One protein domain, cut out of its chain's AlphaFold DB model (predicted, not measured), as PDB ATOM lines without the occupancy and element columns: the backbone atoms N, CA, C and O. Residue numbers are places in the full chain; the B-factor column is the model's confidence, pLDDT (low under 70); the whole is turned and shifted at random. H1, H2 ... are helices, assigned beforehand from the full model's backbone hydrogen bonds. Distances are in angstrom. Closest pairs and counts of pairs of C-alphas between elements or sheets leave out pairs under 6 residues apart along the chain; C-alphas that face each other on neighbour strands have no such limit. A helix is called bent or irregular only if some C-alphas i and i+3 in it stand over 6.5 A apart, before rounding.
ATOM      1  N   SER A   4      21.565 -30.809 -10.846       67.25
ATOM      2  CA  SER A   4      21.595 -29.473 -10.237       67.25
ATOM      3  C   SER A   4      22.417 -28.465 -11.048       67.25
ATOM      4  O   SER A   4      21.993 -27.331 -11.240       67.25
ATOM      5  N   ASN A   5      23.544 -28.884 -11.638       75.00
ATOM      6  CA  ASN A   5      24.358 -27.989 -12.468       75.00
ATOM      7  C   ASN A   5      23.642 -27.618 -13.772       75.00
ATOM      8  O   ASN A   5      23.791 -26.496 -14.246       75.00
ATOM      9  N   LYS A   6      22.852 -28.534 -14.347       81.94
ATOM     10  CA  LYS A   6      22.065 -28.247 -15.556       81.94
ATOM     11  C   LYS A   6      20.951 -27.243 -15.266       81.94
ATOM     12  O   LYS A   6      20.756 -26.330 -16.059       81.94
ATOM     13  N   LEU A   7      20.271 -27.384 -14.125       85.06
ATOM     14  CA  LEU A   7      19.230 -26.451 -13.687       85.06
ATOM     15  C   LEU A   7      19.794 -25.042 -13.482       85.06
ATOM     16  O   LEU A   7      19.236 -24.085 -14.006       85.06
ATOM     17  N   VAL A   8      20.924 -24.915 -12.782       82.38
ATOM     18  CA  VAL A   8      21.567 -23.611 -12.549       82.38
ATOM     19  C   VAL A   8      21.971 -22.951 -13.865       82.38
ATOM     20  O   VAL A   8      21.676 -21.778 -14.079       82.38
ATOM     21  N   VAL A   9      22.587 -23.706 -14.780       84.50
ATOM     22  CA  VAL A   9      22.960 -23.186 -16.104       84.50
ATOM     23  C   VAL A   9      21.724 -22.756 -16.897       84.50
ATOM     24  O   VAL A   9      21.744 -21.689 -17.504       84.50
ATOM     25  N   ALA A  10      20.639 -23.535 -16.862       88.50
ATOM     26  CA  ALA A  10      19.391 -23.183 -17.531       88.50
ATOM     27  C   ALA A  10      18.771 -21.899 -16.956       88.50
ATOM     28  O   ALA A  10      18.399 -21.017 -17.723       88.50
ATOM     29  N   LEU A  11      18.716 -21.755 -15.626       87.56
ATOM     30  CA  LEU A  11      18.214 -20.542 -14.972       87.56
ATOM     31  C   LEU A  11      19.040 -19.313 -15.356       87.56
ATOM     32  O   LEU A  11      18.471 -18.298 -15.749       87.56
ATOM     33  N   ILE A  12      20.371 -19.413 -15.308       86.19
ATOM     34  CA  ILE A  12      21.262 -18.319 -15.714       86.19
ATOM     35  C   ILE A  12      21.034 -17.957 -17.185       86.19
ATOM     36  O   ILE A  12      20.932 -16.775 -17.507       86.19
ATOM     37  N   ALA A  13      20.916 -18.949 -18.072       88.38
ATOM     38  CA  ALA A  13      20.677 -18.715 -19.494       88.38
ATOM     39  C   ALA A  13      19.329 -18.019 -19.747       88.38
ATOM     40  O   ALA A  13      19.269 -17.074 -20.530       88.38
ATOM     41  N   ILE A  14      18.266 -18.438 -19.051       89.75
ATOM     42  CA  ILE A  14      16.940 -17.809 -19.128       89.75
ATOM     43  C   ILE A  14      17.003 -16.366 -18.621       89.75
ATOM     44  O   ILE A  14      16.537 -15.458 -19.305       89.75
ATOM     45  N   CYS A  15      17.620 -16.133 -17.461       88.44
ATOM     46  CA  CYS A  15      17.795 -14.791 -16.911       88.44
ATOM     47  C   CYS A  15      18.597 -13.887 -17.851       88.44
ATOM     48  O   CYS A  15      18.203 -12.746 -18.071       88.44
ATOM     49  N   ALA A  16      19.680 -14.395 -18.442       86.31
ATOM     50  CA  ALA A  16      20.481 -13.655 -19.409       86.31
ATOM     51  C   ALA A  16      19.677 -13.327 -20.675       86.31
ATOM     52  O   ALA A  16      19.710 -12.190 -21.135       86.31
ATOM     53  N   ALA A  17      18.912 -14.283 -21.209       88.50
ATOM     54  CA  ALA A  17      18.053 -14.051 -22.367       88.50
ATOM     55  C   ALA A  17      16.989 -12.980 -22.079       88.50
ATOM     56  O   ALA A  17      16.840 -12.045 -22.861       88.50
ATOM     57  N   ILE A  18      16.302 -13.068 -20.935       86.75
ATOM     58  CA  ILE A  18      15.304 -12.074 -20.511       86.75
ATOM     59  C   ILE A  18      15.952 -10.702 -20.326       86.75
ATOM     60  O   ILE A  18      15.399  -9.705 -20.780       86.75
ATOM     61  N   TRP A  19      17.132 -10.642 -19.708       87.31
ATOM     62  CA  TRP A  19      17.864  -9.392 -19.514       87.31
ATOM     63  C   TRP A  19      18.281  -8.755 -20.845       87.31
ATOM     64  O   TRP A  19      18.106  -7.552 -21.031       87.31
ATOM     65  N   ILE A  20      18.760  -9.555 -21.804       86.19
ATOM     66  CA  ILE A  20      19.090  -9.085 -23.156       86.19
ATOM     67  C   ILE A  20      17.837  -8.559 -23.857       86.19
ATOM     68  O   ILE A  20      17.881  -7.478 -24.432       86.19
ATOM     69  N   VAL A  21      16.715  -9.282 -23.788       85.75
ATOM     70  CA  VAL A  21      15.445  -8.829 -24.376       85.75
ATOM     71  C   VAL A  21      14.977  -7.526 -23.723       85.75
ATOM     72  O   VAL A  21      14.604  -6.596 -24.431       85.75
ATOM     73  N   ALA A  22      15.076  -7.413 -22.398       81.75
ATOM     74  CA  ALA A  22      14.763  -6.194 -21.656       81.75
ATOM     75  C   ALA A  22      15.684  -5.014 -22.028       81.75
ATOM     76  O   ALA A  22      15.260  -3.860 -21.953       81.75
ATOM     77  N   ALA A  23      16.915  -5.287 -22.466       80.38
ATOM     78  CA  ALA A  23      17.852  -4.283 -22.966       80.38
ATOM     79  C   ALA A  23      17.513  -3.785 -24.386       80.38
ATOM     80  O   ALA A  23      18.036  -2.755 -24.825       80.38
ATOM     81  N   ILE A  24      16.645  -4.482 -25.129       78.69
ATOM     82  CA  ILE A  24      16.222  -4.048 -26.462       78.69
ATOM     83  C   ILE A  24      15.168  -2.949 -26.304       78.69
ATOM     84  O   ILE A  24      14.034  -3.211 -25.918       78.69
ATOM     85  N   ARG A  25      15.541  -1.713 -26.658       75.75
ATOM     86  CA  ARG A  25      14.669  -0.519 -26.630       75.75
ATOM     87  C   ARG A  25      13.977  -0.301 -25.267       75.75
ATOM     88  O   ARG A  25      12.749  -0.273 -25.223       75.75
ATOM     89  N   PRO A  26      14.737  -0.099 -24.174       77.25
ATOM     90  CA  PRO A  26      14.136   0.311 -22.914       77.25
ATOM     91  C   PRO A  26      13.463   1.673 -23.082       77.25
ATOM     92  O   PRO A  26      13.902   2.504 -23.890       77.25
ATOM     93  N   LEU A  27      12.400   1.887 -22.312       75.19
ATOM     94  CA  LEU A  27      11.571   3.083 -22.410       75.19
ATOM     95  C   LEU A  27      12.352   4.373 -22.088       75.19
ATOM     96  O   LEU A  27      12.128   5.404 -22.719       75.19
ATOM     97  N   ASP A  28      13.302   4.285 -21.154       79.44
ATOM     98  CA  ASP A  28      14.304   5.308 -20.850       79.44
ATOM     99  C   ASP A  28      15.681   4.645 -20.694       79.44
ATOM    100  O   ASP A  28      15.903   3.814 -19.813       79.44
ATOM    101  N   ARG A  29      16.627   5.009 -21.567       79.88
ATOM    102  CA  ARG A  29      17.971   4.413 -21.588       79.88
ATOM    103  C   ARG A  29      18.829   4.840 -20.400       79.88
ATOM    104  O   ARG A  29      19.630   4.032 -19.938       79.88
ATOM    105  N   GLN A  30      18.702   6.083 -19.931       82.12
ATOM    106  CA  GLN A  30      19.519   6.577 -18.820       82.12
ATOM    107  C   GLN A  30      19.074   5.934 -17.508       82.12
ATOM    108  O   GLN A  30      19.914   5.401 -16.780       82.12
ATOM    109  N   ALA A  31      17.761   5.904 -17.260       79.81
ATOM    110  CA  ALA A  31      17.197   5.211 -16.105       79.81
ATOM    111  C   ALA A  31      17.553   3.717 -16.130       79.81
ATOM    112  O   ALA A  31      18.081   3.187 -15.152       79.81
ATOM    113  N   TRP A  32      17.396   3.062 -17.286       84.31
ATOM    114  CA  TRP A  32      17.752   1.652 -17.445       84.31
ATOM    115  C   TRP A  32      19.228   1.376 -17.122       84.31
ATOM    116  O   TRP A  32      19.529   0.418 -16.410       84.31
ATOM    117  N   MET A  33      20.164   2.206 -17.598       83.56
ATOM    118  CA  MET A  33      21.592   2.022 -17.303       83.56
ATOM    119  C   MET A  33      21.895   2.150 -15.806       83.56
ATOM    120  O   MET A  33      22.637   1.328 -15.263       83.56
ATOM    121  N   LEU A  34      21.319   3.156 -15.144       85.44
ATOM    122  CA  LEU A  34      21.542   3.405 -13.721       85.44
ATOM    123  C   LEU A  34      21.010   2.250 -12.861       85.44
ATOM    124  O   LEU A  34      21.699   1.777 -11.958       85.44
ATOM    125  N   GLU A  35      19.821   1.748 -13.193       84.38
ATOM    126  CA  GLU A  35      19.190   0.631 -12.489       84.38
ATOM    127  C   GLU A  35      19.924  -0.701 -12.717       84.38
ATOM    128  O   GLU A  35      19.972  -1.550 -11.824       84.38
ATOM    129  N   ASN A  36      20.521  -0.911 -13.895       86.62
ATOM    130  CA  ASN A  36      21.221  -2.159 -14.216       86.62
ATOM    131  C   ASN A  36      22.680  -2.191 -13.745       86.62
ATOM    132  O   ASN A  36      23.220  -3.284 -13.571       86.62
ATOM    133  N   ILE A  37      23.319  -1.046 -13.477       87.75
ATOM    134  CA  ILE A  37      24.701  -1.004 -12.964       87.75
ATOM    135  C   ILE A  37      24.847  -1.811 -11.669       87.75
ATOM    136  O   ILE A  37      25.756  -2.638 -11.561       87.75
ATOM    137  N   LEU A  38      23.934  -1.634 -10.707       86.62
ATOM    138  CA  LEU A  38      23.994  -2.373  -9.444       86.62
ATOM    139  C   LEU A  38      23.740  -3.867  -9.655       86.62
ATOM    140  O   LEU A  38      24.418  -4.692  -9.041       86.62
ATOM    141  N   LEU A  39      22.815  -4.219 -10.554       87.75
ATOM    142  CA  LEU A  39      22.534  -5.612 -10.892       87.75
ATOM    143  C   LEU A  39      23.768  -6.300 -11.493       87.75
ATOM    144  O   LEU A  39      24.096  -7.421 -11.104       87.75
ATOM    145  N   VAL A  40      24.480  -5.626 -12.399       86.25
ATOM    146  CA  VAL A  40      25.700  -6.153 -13.028       86.25
ATOM    147  C   VAL A  40      26.823  -6.312 -12.005       86.25
ATOM    148  O   VAL A  40      27.486  -7.349 -11.994       86.25
ATOM    149  N   ILE A  41      27.014  -5.338 -11.109       87.56
ATOM    150  CA  ILE A  41      27.999  -5.440 -10.018       87.56
ATOM    151  C   ILE A  41      27.669  -6.632  -9.110       87.56
ATOM    152  O   ILE A  41      28.550  -7.434  -8.794       87.56
ATOM    153  N   PHE A  42      26.400  -6.789  -8.732       85.75
ATOM    154  CA  PHE A  42      25.939  -7.902  -7.906       85.75
ATOM    155  C   PHE A  42      26.149  -9.261  -8.597       85.75
ATOM    156  O   PHE A  42      26.725 -10.176  -8.002       85.75
ATOM    157  N   ALA A  43      25.766  -9.381  -9.871       85.50
ATOM    158  CA  ALA A  43      25.969 -10.590 -10.668       85.50
ATOM    159  C   ALA A  43      27.461 -10.922 -10.858       85.50
ATOM    160  O   ALA A  43      27.856 -12.083 -10.740       85.50
ATOM    161  N   GLY A  44      28.308  -9.912 -11.087       84.69
ATOM    162  CA  GLY A  44      29.762 -10.070 -11.164       84.69
ATOM    163  C   GLY A  44      30.361 -10.560  -9.844       84.69
ATOM    164  O   GLY A  44      31.155 -11.504  -9.836       84.69
ATOM    165  N   GLY A  45      29.923  -9.996  -8.715       84.19
ATOM    166  CA  GLY A  45      30.315 -10.456  -7.380       84.19
ATOM    167  C   GLY A  45      29.929 -11.917  -7.126       84.19
ATOM    168  O   GLY A  45      30.748 -12.703  -6.639       84.19
ATOM    169  N   LEU A  46      28.719 -12.316  -7.527       81.00
ATOM    170  CA  LEU A  46      28.260 -13.709  -7.475       81.00
ATOM    171  C   LEU A  46      29.100 -14.638  -8.363       81.00
ATOM    172  O   LEU A  46      29.493 -15.718  -7.923       81.00
ATOM    173  N   ALA A  47      29.428 -14.221  -9.586       81.06
ATOM    174  CA  ALA A  47      30.233 -15.020 -10.510       81.06
ATOM    175  C   ALA A  47      31.663 -15.249  -9.989       81.06
ATOM    176  O   ALA A  47      32.166 -16.375 -10.028       81.06
ATOM    177  N   LEU A  48      32.303 -14.215  -9.434       82.19
ATOM    178  CA  LEU A  48      33.637 -14.323  -8.828       82.19
ATOM    179  C   LEU A  48      33.639 -15.227  -7.589       82.19
ATOM    180  O   LEU A  48      34.601 -15.955  -7.331       82.19
ATOM    181  N   SER A  49      32.550 -15.203  -6.829       77.06
ATOM    182  CA  SER A  49      32.394 -16.003  -5.618       77.06
ATOM    183  C   SER A  49      31.807 -17.397  -5.872       77.06
ATOM    184  O   SER A  49      31.846 -18.225  -4.964       77.06
ATOM    185  N   TYR A  50      31.389 -17.727  -7.102       73.38
ATOM    186  CA  TYR A  50      30.776 -19.011  -7.481       73.38
ATOM    187  C   TYR A  50      31.604 -20.237  -7.068       73.38
ATOM    188  O   TYR A  50      31.065 -21.234  -6.594       73.38
ATOM    189  N   ARG A  51      32.940 -20.168  -7.187       69.25
ATOM    190  CA  ARG A  51      33.818 -21.286  -6.788       69.25
ATOM    191  C   ARG A  51      33.869 -21.510  -5.276       69.25
ATOM    192  O   ARG A  51      34.172 -22.617  -4.845       69.25
ATOM    193  N   ARG A  52      33.605 -20.471  -4.477       68.25
ATOM    194  CA  ARG A  52      33.599 -20.529  -3.004       68.25
ATOM    195  C   ARG A  52      32.186 -20.715  -2.441       68.25
ATOM    196  O   ARG A  52      32.021 -21.277  -1.362       68.25
ATOM    197  N   LEU A  53      31.170 -20.271  -3.176       69.00
ATOM    198  CA  LEU A  53      29.771 -20.262  -2.772       69.00
ATOM    199  C   LEU A  53      28.975 -21.264  -3.607       69.00
ATOM    200  O   LEU A  53      28.446 -20.955  -4.670       69.00
ATOM    201  N   GLN A  54      28.857 -22.487  -3.099       72.31
ATOM    202  CA  GLN A  54      27.965 -23.495  -3.671       72.31
ATOM    203  C   GLN A  54      26.522 -23.258  -3.209       72.31
ATOM    204  O   GLN A  54      26.033 -24.012  -2.370       72.31
ATOM    205  N   PHE A  55      25.879 -22.189  -3.688       76.94
ATOM    206  CA  PHE A  55      24.487 -21.872  -3.341       76.94
ATOM    207  C   PHE A  55      23.541 -23.054  -3.580       76.94
ATOM    208  O   PHE A  55      23.700 -23.807  -4.544       76.94
ATOM    209  N   SER A  56      22.537 -23.184  -2.713       82.25
ATOM    210  CA  SER A  56      21.454 -24.155  -2.877       82.25
ATOM    211  C   SER A  56      20.602 -23.875  -4.125       82.25
ATOM    212  O   SER A  56      20.518 -22.744  -4.610       82.25
ATOM    213  N   ASN A  57      19.912 -24.903  -4.636       82.81
ATOM    214  CA  ASN A  57      18.997 -24.755  -5.778       82.81
ATOM    215  C   ASN A  57      17.893 -23.714  -5.501       82.81
ATOM    216  O   ASN A  57      17.522 -22.966  -6.402       82.81
ATOM    217  N   ALA A  58      17.408 -23.621  -4.256       84.00
ATOM    218  CA  ALA A  58      16.411 -22.628  -3.852       84.00
ATOM    219  C   ALA A  58      16.943 -21.191  -3.980       84.00
ATOM    220  O   ALA A  58      16.261 -20.333  -4.538       84.00
ATOM    221  N   SER A  59      18.185 -20.943  -3.549       86.19
ATOM    222  CA  SER A  59      18.843 -19.641  -3.720       86.19
ATOM    223  C   SER A  59      18.965 -19.250  -5.193       86.19
ATOM    224  O   SER A  59      18.717 -18.096  -5.533       86.19
ATOM    225  N   TRP A  60      19.269 -20.201  -6.083       86.06
ATOM    226  CA  TRP A  60      19.307 -19.947  -7.529       86.06
ATOM    227  C   TRP A  60      17.940 -19.596  -8.118       86.06
ATOM    228  O   TRP A  60      17.856 -18.682  -8.935       86.06
ATOM    229  N   VAL A  61      16.871 -20.274  -7.695       87.88
ATOM    230  CA  VAL A  61      15.501 -19.963  -8.142       87.88
ATOM    231  C   VAL A  61      15.069 -18.574  -7.667       87.88
ATOM    232  O   VAL A  61      14.512 -17.804  -8.448       87.88
ATOM    233  N   LEU A  62      15.361 -18.219  -6.415       89.44
ATOM    234  CA  LEU A  62      15.023 -16.904  -5.864       89.44
ATOM    235  C   LEU A  62      15.826 -15.774  -6.520       89.44
ATOM    236  O   LEU A  62      15.256 -14.740  -6.870       89.44
ATOM    237  N   LEU A  63      17.123 -15.991  -6.766       89.00
ATOM    238  CA  LEU A  63      17.956 -15.071  -7.543       89.00
ATOM    239  C   LEU A  63      17.428 -14.902  -8.970       89.00
ATOM    240  O   LEU A  63      17.370 -13.779  -9.464       89.00
ATOM    241  N   ALA A  64      17.002 -15.988  -9.619       87.81
ATOM    242  CA  ALA A  64      16.405 -15.913 -10.947       87.81
ATOM    243  C   ALA A  64      15.117 -15.074 -10.937       87.81
ATOM    244  O   ALA A  64      14.956 -14.190 -11.778       87.81
ATOM    245  N   GLY A  65      14.242 -15.284  -9.947       89.12
ATOM    246  CA  GLY A  65      13.045 -14.463  -9.747       89.12
ATOM    247  C   GLY A  65      13.372 -12.980  -9.551       89.12
ATOM    248  O   GLY A  65      12.729 -12.127 -10.160       89.12
ATOM    249  N   PHE A  66      14.412 -12.672  -8.769       91.56
ATOM    250  CA  PHE A  66      14.895 -11.303  -8.570       91.56
ATOM    251  C   PHE A  66      15.357 -10.666  -9.885       91.56
ATOM    252  O   PHE A  66      14.908  -9.572 -10.223       91.56
ATOM    253  N   VAL A  67      16.193 -11.366 -10.661       88.19
ATOM    254  CA  VAL A  67      16.697 -10.863 -11.950       88.19
ATOM    255  C   VAL A  67      15.556 -10.631 -12.938       88.19
ATOM    256  O   VAL A  67      15.548  -9.613 -13.623       88.19
ATOM    257  N   ILE A  68      14.581 -11.541 -13.006       87.94
ATOM    258  CA  ILE A  68      13.423 -11.406 -13.899       87.94
ATOM    259  C   ILE A  68      12.579 -10.191 -13.501       87.94
ATOM    260  O   ILE A  68      12.256  -9.367 -14.356       87.94
ATOM    261  N   LEU A  69      12.256 -10.053 -12.212       87.75
ATOM    262  CA  LEU A  69      11.467  -8.928 -11.713       87.75
ATOM    263  C   LEU A  69      12.172  -7.589 -11.978       87.75
ATOM    264  O   LEU A  69      11.529  -6.646 -12.440       87.75
ATOM    265  N   HIS A  70      13.489  -7.525 -11.750       88.25
ATOM    266  CA  HIS A  70      14.305  -6.338 -12.020       88.25
ATOM    267  C   HIS A  70      14.390  -6.017 -13.513       88.25
ATOM    268  O   HIS A  70      14.196  -4.870 -13.900       88.25
ATOM    269  N   ALA A  71      14.635  -7.014 -14.368       85.56
ATOM    270  CA  ALA A  71      14.729  -6.820 -15.816       85.56
ATOM    271  C   ALA A  71      13.415  -6.280 -16.403       85.56
ATOM    272  O   ALA A  71      13.434  -5.365 -17.225       85.56
ATOM    273  N   ILE A  72      12.273  -6.806 -15.946       82.62
ATOM    274  CA  ILE A  72      10.952  -6.319 -16.357       82.62
ATOM    275  C   ILE A  72      10.714  -4.897 -15.824       82.62
ATOM    276  O   ILE A  72      10.281  -4.032 -16.586       82.62
ATOM    277  N   GLY A  73      11.025  -4.637 -14.550       80.88
ATOM    278  CA  GLY A  73      10.890  -3.309 -13.941       80.88
ATOM    279  C   GLY A  73      11.713  -2.238 -14.661       80.88
ATOM    280  O   GLY A  73      11.176  -1.188 -15.013       80.88
ATOM    281  N   ALA A  74      12.970  -2.550 -14.980       81.88
ATOM    282  CA  ALA A  74      13.871  -1.649 -15.691       81.88
ATOM    283  C   ALA A  74      13.452  -1.413 -17.150       81.88
ATOM    284  O   ALA A  74      13.635  -0.316 -17.676       81.88
ATOM    285  N   HIS A  75      12.878  -2.416 -17.825       79.94
ATOM    286  CA  HIS A  75      12.412  -2.266 -19.207       79.94
ATOM    287  C   HIS A  75      11.223  -1.304 -19.322       79.94
ATOM    288  O   HIS A  75      11.229  -0.408 -20.170       79.94
ATOM    289  N   TYR A  76      10.209  -1.489 -18.469       69.69
ATOM    290  CA  TYR A  76       8.980  -0.689 -18.497       69.69
ATOM    291  C   TYR A  76       9.082   0.625 -17.718       69.69
ATOM    292  O   TYR A  76       8.191   1.459 -17.860       69.69
ATOM    293  N   THR A  77      10.150   0.814 -16.935       72.38
ATOM    294  CA  THR A  77      10.275   1.844 -15.895       72.38
ATOM    295  C   THR A  77       9.228   1.638 -14.792       72.38
ATOM    296  O   THR A  77       8.027   1.536 -15.057       72.38
ATOM    297  N   TYR A  78       9.646   1.609 -13.522       67.31
ATOM    298  CA  TYR A  78       8.751   1.323 -12.384       67.31
ATOM    299  C   TYR A  78       7.503   2.224 -12.333       67.31
ATOM    300  O   TYR A  78       6.432   1.787 -11.906       67.31
ATOM    301  N   GLU A  79       7.610   3.454 -12.837       65.88
ATOM    302  CA  GLU A  79       6.509   4.418 -12.916       65.88
ATOM    303  C   GLU A  79       5.420   4.043 -13.931       65.88
ATOM    304  O   GLU A  79       4.243   4.341 -13.708       65.88
ATOM    305  N   LYS A  80       5.787   3.368 -15.024       69.25
ATOM    306  CA  LYS A  80       4.894   3.042 -16.150       69.25
ATOM    307  C   LYS A  80       4.569   1.552 -16.247       69.25
ATOM    308  O   LYS A  80       3.943   1.117 -17.210       69.25
ATOM    309  N   MET A  81       4.950   0.774 -15.235       76.38
ATOM    310  CA  MET A  81       4.649  -0.649 -15.164       76.38
ATOM    311  C   MET A  81       3.127  -0.892 -15.226       76.38
ATOM    312  O   MET A  81       2.413  -0.408 -14.342       76.38
ATOM    313  N   PRO A  82       2.613  -1.681 -16.193       76.06
ATOM    314  CA  PRO A  82       1.174  -1.907 -16.368       76.06
ATOM    315  C   PRO A  82       0.480  -2.455 -15.119       76.06
ATOM    316  O   PRO A  82      -0.631  -2.043 -14.803       76.06
ATOM    317  N   LEU A  83       1.158  -3.327 -14.362       74.25
ATOM    318  CA  LEU A  83       0.660  -3.838 -13.077       74.25
ATOM    319  C   LEU A  83       0.484  -2.725 -12.038       74.25
ATOM    320  O   LEU A  83      -0.475  -2.733 -11.271       74.25
ATOM    321  N   GLY A  84       1.403  -1.760 -12.023       75.00
ATOM    322  CA  GLY A  84       1.342  -0.603 -11.141       75.00
ATOM    323  C   GLY A  84       0.214   0.357 -11.502       75.00
ATOM    324  O   GLY A  84      -0.452   0.879 -10.612       75.00
ATOM    325  N   ILE A  85      -0.036   0.544 -12.800       77.38
ATOM    326  CA  ILE A  85      -1.149   1.355 -13.308       77.38
ATOM    327  C   ILE A  85      -2.484   0.672 -12.995       77.38
ATOM    328  O   ILE A  85      -3.354   1.294 -12.399       77.38
ATOM    329  N   TRP A  86      -2.607  -0.629 -13.273       81.94
ATOM    330  CA  TRP A  86      -3.807  -1.399 -12.941       81.94
ATOM    331  C   TRP A  86      -4.121  -1.357 -11.440       81.94
ATOM    332  O   TRP A  86      -5.254  -1.086 -11.052       81.94
ATOM    333  N   ALA A  87      -3.115  -1.559 -10.581       78.25
ATOM    334  CA  ALA A  87      -3.296  -1.469  -9.134       78.25
ATOM    335  C   ALA A  87      -3.641  -0.041  -8.686       78.25
ATOM    336  O   ALA A  87      -4.490   0.144  -7.817       78.25
ATOM    337  N   LYS A  88      -3.013   0.979  -9.282       81.62
ATOM    338  CA  LYS A  88      -3.345   2.383  -9.013       81.62
ATOM    339  C   LYS A  88      -4.821   2.654  -9.309       81.62
ATOM    340  O   LYS A  88      -5.493   3.237  -8.460       81.62
ATOM    341  N   ASP A  89      -5.300   2.218 -10.469       81.19
ATOM    342  CA  ASP A  89      -6.675   2.443 -10.913       81.19
ATOM    343  C   ASP A  89      -7.674   1.649 -10.059       81.19
ATOM    344  O   ASP A  89      -8.700   2.194  -9.657       81.19
ATOM    345  N   PHE A  90      -7.343   0.405  -9.699       84.19
ATOM    346  CA  PHE A  90      -8.188  -0.451  -8.860       84.19
ATOM    347  C   PHE A  90      -8.326   0.064  -7.421       84.19
ATOM    348  O   PHE A  90      -9.414   0.045  -6.852       84.19
ATOM    349  N   PHE A  91      -7.232   0.538  -6.820       82.12
ATOM    350  CA  PHE A  91      -7.227   1.054  -5.448       82.12
ATOM    351  C   PHE A  91      -7.464   2.577  -5.370       82.12
ATOM    352  O   PHE A  91      -7.369   3.149  -4.285       82.12
ATOM    353  N   HIS A  92      -7.754   3.243  -6.495       80.31
ATOM    354  CA  HIS A  92      -7.934   4.700  -6.603       80.31
ATOM    355  C   HIS A  92      -6.777   5.525  -6.001       80.31
ATOM    356  O   HIS A  92      -6.975   6.584  -5.401       80.31
ATOM    357  N   LEU A  93      -5.541   5.045  -6.150       78.62
ATOM    358  CA  LEU A  93      -4.361   5.737  -5.635       78.62
ATOM    359  C   LEU A  93      -4.014   6.949  -6.508       78.62
ATOM    360  O   LEU A  93      -4.063   6.904  -7.736       78.62
ATOM    361  N   SER A  94      -3.548   8.028  -5.877       76.94
ATOM    362  CA  SER A  94      -3.103   9.233  -6.592       76.94
ATOM    363  C   SER A  94      -1.890   8.982  -7.499       76.94
ATOM    364  O   SER A  94      -1.750   9.620  -8.544       76.94
ATOM    365  N   ARG A  95      -1.030   8.012  -7.154       77.69
ATOM    366  CA  ARG A  95       0.180   7.651  -7.912       77.69
ATOM    367  C   ARG A  95       0.443   6.146  -7.938       77.69
ATOM    368  O   ARG A  95      -0.005   5.410  -7.058       77.69
ATOM    369  N   ASN A  96       1.237   5.720  -8.916       78.38
ATOM    370  CA  ASN A  96       1.750   4.359  -8.994       78.38
ATOM    371  C   ASN A  96       2.785   4.127  -7.871       78.38
ATOM    372  O   ASN A  96       3.758   4.868  -7.759       78.38
ATOM    373  N   HIS A  97       2.552   3.125  -7.021       80.44
ATOM    374  CA  HIS A  97       3.444   2.740  -5.917       80.44
ATOM    375  C   HIS A  97       4.164   1.406  -6.177       80.44
ATOM    376  O   HIS A  97       4.684   0.794  -5.243       80.44
ATOM    377  N   TYR A  98       4.200   0.950  -7.432       81.31
ATOM    378  CA  TYR A  98       4.813  -0.318  -7.828       81.31
ATOM    379  C   TYR A  98       6.282  -0.430  -7.416       81.31
ATOM    380  O   TYR A  98       6.714  -1.501  -7.002       81.31
ATOM    381  N   ASP A  99       7.018   0.681  -7.421       79.69
ATOM    382  CA  ASP A  99       8.392   0.745  -6.924       79.69
ATOM    383  C   ASP A  99       8.532   0.173  -5.498       79.69
ATOM    384  O   ASP A  99       9.390  -0.665  -5.237       79.69
ATOM    385  N   ARG A 100       7.616   0.515  -4.581       84.12
ATOM    386  CA  ARG A 100       7.648   0.021  -3.191       84.12
ATOM    387  C   ARG A 100       7.362  -1.472  -3.098       84.12
ATOM    388  O   ARG A 100       7.957  -2.167  -2.278       84.12
ATOM    389  N   PHE A 101       6.441  -1.954  -3.929       85.94
ATOM    390  CA  PHE A 101       6.141  -3.377  -4.024       85.94
ATOM    391  C   PHE A 101       7.354  -4.148  -4.553       85.94
ATOM    392  O   PHE A 101       7.746  -5.146  -3.952       85.94
ATOM    393  N   ALA A 102       7.983  -3.651  -5.621       85.25
ATOM    394  CA  ALA A 102       9.181  -4.249  -6.193       85.25
ATOM    395  C   ALA A 102      10.324  -4.291  -5.171       85.25
ATOM    396  O   ALA A 102      10.904  -5.351  -4.966       85.25
ATOM    397  N   HIS A 103      10.570  -3.201  -4.436       85.75
ATOM    398  CA  HIS A 103      11.560  -3.171  -3.354       85.75
ATOM    399  C   HIS A 103      11.261  -4.189  -2.241       85.75
ATOM    400  O   HIS A 103      12.168  -4.882  -1.774       85.75
ATOM    401  N   GLY A 104       9.994  -4.332  -1.835       87.31
ATOM    402  CA  GLY A 104       9.586  -5.361  -0.874       87.31
ATOM    403  C   GLY A 104       9.826  -6.781  -1.401       87.31
ATOM    404  O   GLY A 104      10.378  -7.628  -0.693       87.31
ATOM    405  N   ALA A 105       9.484  -7.026  -2.666       89.38
ATOM    406  CA  ALA A 105       9.723  -8.298  -3.336       89.38
ATOM    407  C   ALA A 105      11.223  -8.596  -3.492       89.38
ATOM    408  O   ALA A 105      11.637  -9.736  -3.291       89.38
ATOM    409  N   PHE A 106      12.058  -7.592  -3.768       88.75
ATOM    410  CA  PHE A 106      13.513  -7.739  -3.807       88.75
ATOM    411  C   PHE A 106      14.067  -8.181  -2.460       88.75
ATOM    412  O   PHE A 106      14.850  -9.128  -2.412       88.75
ATOM    413  N   GLY A 107      13.617  -7.561  -1.367       87.81
ATOM    414  CA  GLY A 107      13.984  -7.982  -0.017       87.81
ATOM    415  C   GLY A 107      13.612  -9.441   0.252       87.81
ATOM    416  O   GLY A 107      14.446 -10.211   0.719       87.81
ATOM    417  N   PHE A 108      12.392  -9.846  -0.110       90.94
ATOM    418  CA  PHE A 108      11.928 -11.226   0.050       90.94
ATOM    419  C   PHE A 108      12.747 -12.230  -0.778       90.94
ATOM    420  O   PHE A 108      13.201 -13.247  -0.251       90.94
ATOM    421  N   LEU A 109      12.981 -11.932  -2.058       89.81
ATOM    422  CA  LEU A 109      13.723 -12.801  -2.976       89.81
ATOM    423  C   LEU A 109      15.206 -12.906  -2.590       89.81
ATOM    424  O   LEU A 109      15.801 -13.975  -2.707       89.81
ATOM    425  N   LEU A 110      15.807 -11.827  -2.084       88.25
ATOM    426  CA  LEU A 110      17.209 -11.818  -1.666       88.25
ATOM    427  C   LEU A 110      17.430 -12.310  -0.231       88.25
ATOM    428  O   LEU A 110      18.556 -12.691   0.094       88.25
ATOM    429  N   ALA A 111      16.398 -12.369   0.617       88.62
ATOM    430  CA  ALA A 111      16.535 -12.748   2.025       88.62
ATOM    431  C   ALA A 111      17.228 -14.107   2.210       88.62
ATOM    432  O   ALA A 111      18.152 -14.238   3.016       88.62
ATOM    433  N   TYR A 112      16.814 -15.119   1.447       86.00
ATOM    434  CA  TYR A 112      17.370 -16.465   1.563       86.00
ATOM    435  C   TYR A 112      18.786 -16.591   0.955       86.00
ATOM    436  O   TYR A 112      19.676 -17.058   1.675       86.00
ATOM    437  N   PRO A 113      19.065 -16.103  -0.276       85.94
ATOM    438  CA  PRO A 113      20.429 -16.041  -0.808       85.94
ATOM    439  C   PRO A 113      21.412 -15.277   0.092       85.94
ATOM    440  O   PRO A 113      22.519 -15.757   0.337       85.94
ATOM    441  N   ILE A 114      21.017 -14.115   0.630       85.19
ATOM    442  CA  ILE A 114      21.862 -13.310   1.528       85.19
ATOM    443  C   ILE A 114      22.103 -14.046   2.847       85.19
ATOM    444  O   ILE A 114      23.225 -14.063   3.349       85.19
ATOM    445  N   ARG A 115      21.085 -14.704   3.404       84.94
ATOM    446  CA  ARG A 115      21.258 -15.532   4.601       84.94
ATOM    447  C   ARG A 115      22.268 -16.654   4.366       84.94
ATOM    448  O   ARG A 115      23.146 -16.870   5.201       84.94
ATOM    449  N   GLU A 116      22.165 -17.353   3.239       83.88
ATOM    450  CA  GLU A 116      23.111 -18.408   2.869       83.88
ATOM    451  C   GLU A 116      24.536 -17.853   2.691       83.88
ATOM    452  O   GLU A 116      25.504 -18.476   3.135       83.88
ATOM    453  N   LEU A 117      24.662 -16.654   2.116       82.31
ATOM    454  CA  LEU A 117      25.924 -15.931   1.971       82.31
ATOM    455  C   LEU A 117      26.557 -15.595   3.329       82.31
ATOM    456  O   LEU A 117      27.718 -15.928   3.569       82.31
ATOM    457  N   ILE A 118      25.790 -14.980   4.234       82.19
ATOM    458  CA  ILE A 118      26.258 -14.571   5.566       82.19
ATOM    459  C   ILE A 118      26.705 -15.788   6.373       82.19
ATOM    460  O   ILE A 118      27.785 -15.761   6.963       82.19
ATOM    461  N   LEU A 119      25.933 -16.879   6.376       79.12
ATOM    462  CA  LEU A 119      26.297 -18.103   7.100       79.12
ATOM    463  C   LEU A 119      27.607 -18.719   6.588       79.12
ATOM    464  O   LEU A 119      28.369 -19.282   7.370       79.12
ATOM    465  N   ARG A 120      27.900 -18.586   5.290       76.06
ATOM    466  CA  ARG A 120      29.149 -19.087   4.695       76.06
ATOM    467  C   ARG A 120      30.348 -18.190   4.988       76.06
ATOM    468  O   ARG A 120      31.430 -18.714   5.232       76.06
ATOM    469  N   PHE A 121      30.173 -16.868   4.980       74.31
ATOM    470  CA  PHE A 121      31.259 -15.920   5.260       74.31
ATOM    471  C   PHE A 121      31.581 -15.776   6.748       74.31
ATOM    472  O   PHE A 121      32.739 -15.602   7.106       74.31
ATOM    473  N   SER A 122      30.574 -15.855   7.617       69.25
ATOM    474  CA  SER A 122      30.747 -15.636   9.058       69.25
ATOM    475  C   SER A 122      31.328 -16.840   9.804       69.25
ATOM    476  O   SER A 122      31.698 -16.709  10.968       69.25
ATOM    477  N   GLY A 123      31.400 -18.019   9.175       60.34
ATOM    478  CA  GLY A 123      31.887 -19.244   9.823       60.34
ATOM    479  C   GLY A 123      31.052 -19.684  11.035       60.34
ATOM    480  O   GLY A 123      31.455 -20.597  11.758       60.34
TER     481      GLY A 123
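AT A GLANCE: This is residues 4 to 123 of the 145 residues of an uncharacterized protein of Verrucomicrobia bacterium (UniProt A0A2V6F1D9). The longest helix, the bent H5, packs along one side of H3, the middle helix, while H1 and H2 pack on other sides of H3. The short H4 sits at one end. Among 120 printed residues, five named helices come in the order H1 to H5, with no named strand: all helix, mostly aligned, touching helices being mostly at shallow tilts. The whole is elongated, 48 by 28 by 24 A, and only just compact, close to loose, with a radius of gyration of the C-alphas of 15.8 A.

HOW THE PARTS SIT: Look first at H5, residues 98 to 121, assigned as one helix by its hydrogen bonds but bent: C-alphas 109 and 112 are 6.9 A apart. Its arms H5a, residues 98 to 109, and H5b, residues 112 to 121, stand at a steep tilt of 47 degrees. H5a touches the hub H3, residues 57 to 76, opposite ways at a shallow tilt of 15 degrees; the closest C-alphas, of Leu 62 and Leu 109, are 5.2 A apart. H5b touches residues 59 to 63 of H3 alone, at a steep tilt of 57 degrees; the closest C-alphas are Ser 59 and Pro 113, 4.9 A. H1, residues 4 to 23, touches H3 the same way at a shallow tilt of 6 degrees, closest at C-alphas Ala 22 and His 75, 5.2 A. H2, residues 29 to 49, makes a helical hairpin with H3, touching it with residues 31 to 39 alone, closest at C-alphas Trp 32 and Ala 74, 5.4 A. H4, residues 82 to 90, is close but not clearly touching H5a: C-alphas Gly 84 and Tyr 98, the closest, are 4.8 A apart. Every O i to N i+4 pair is within hydrogen-bond range in H1, H3, H4, H5a and H5b, and 15 of 17 in H2.

IN THESE COORDINATES: Find C-alpha 4 at (21.595, -29.473, -10.237); from there H1 runs 28.5 A. H2 spans 29.7 A with a kink of 31 degrees near residue 36, and H3 29.0 A. H5b ends at C-alpha 121, (31.259, -15.920, 5.260).

THE WHOLE: The C-alphas farthest apart, His 92 and Gly 123, are 49.3 A apart. The printed part has no cut and no long link. Confidence is under 70 at residues 4, 51 to 53, 76, 78 to 80 and 122 to 123.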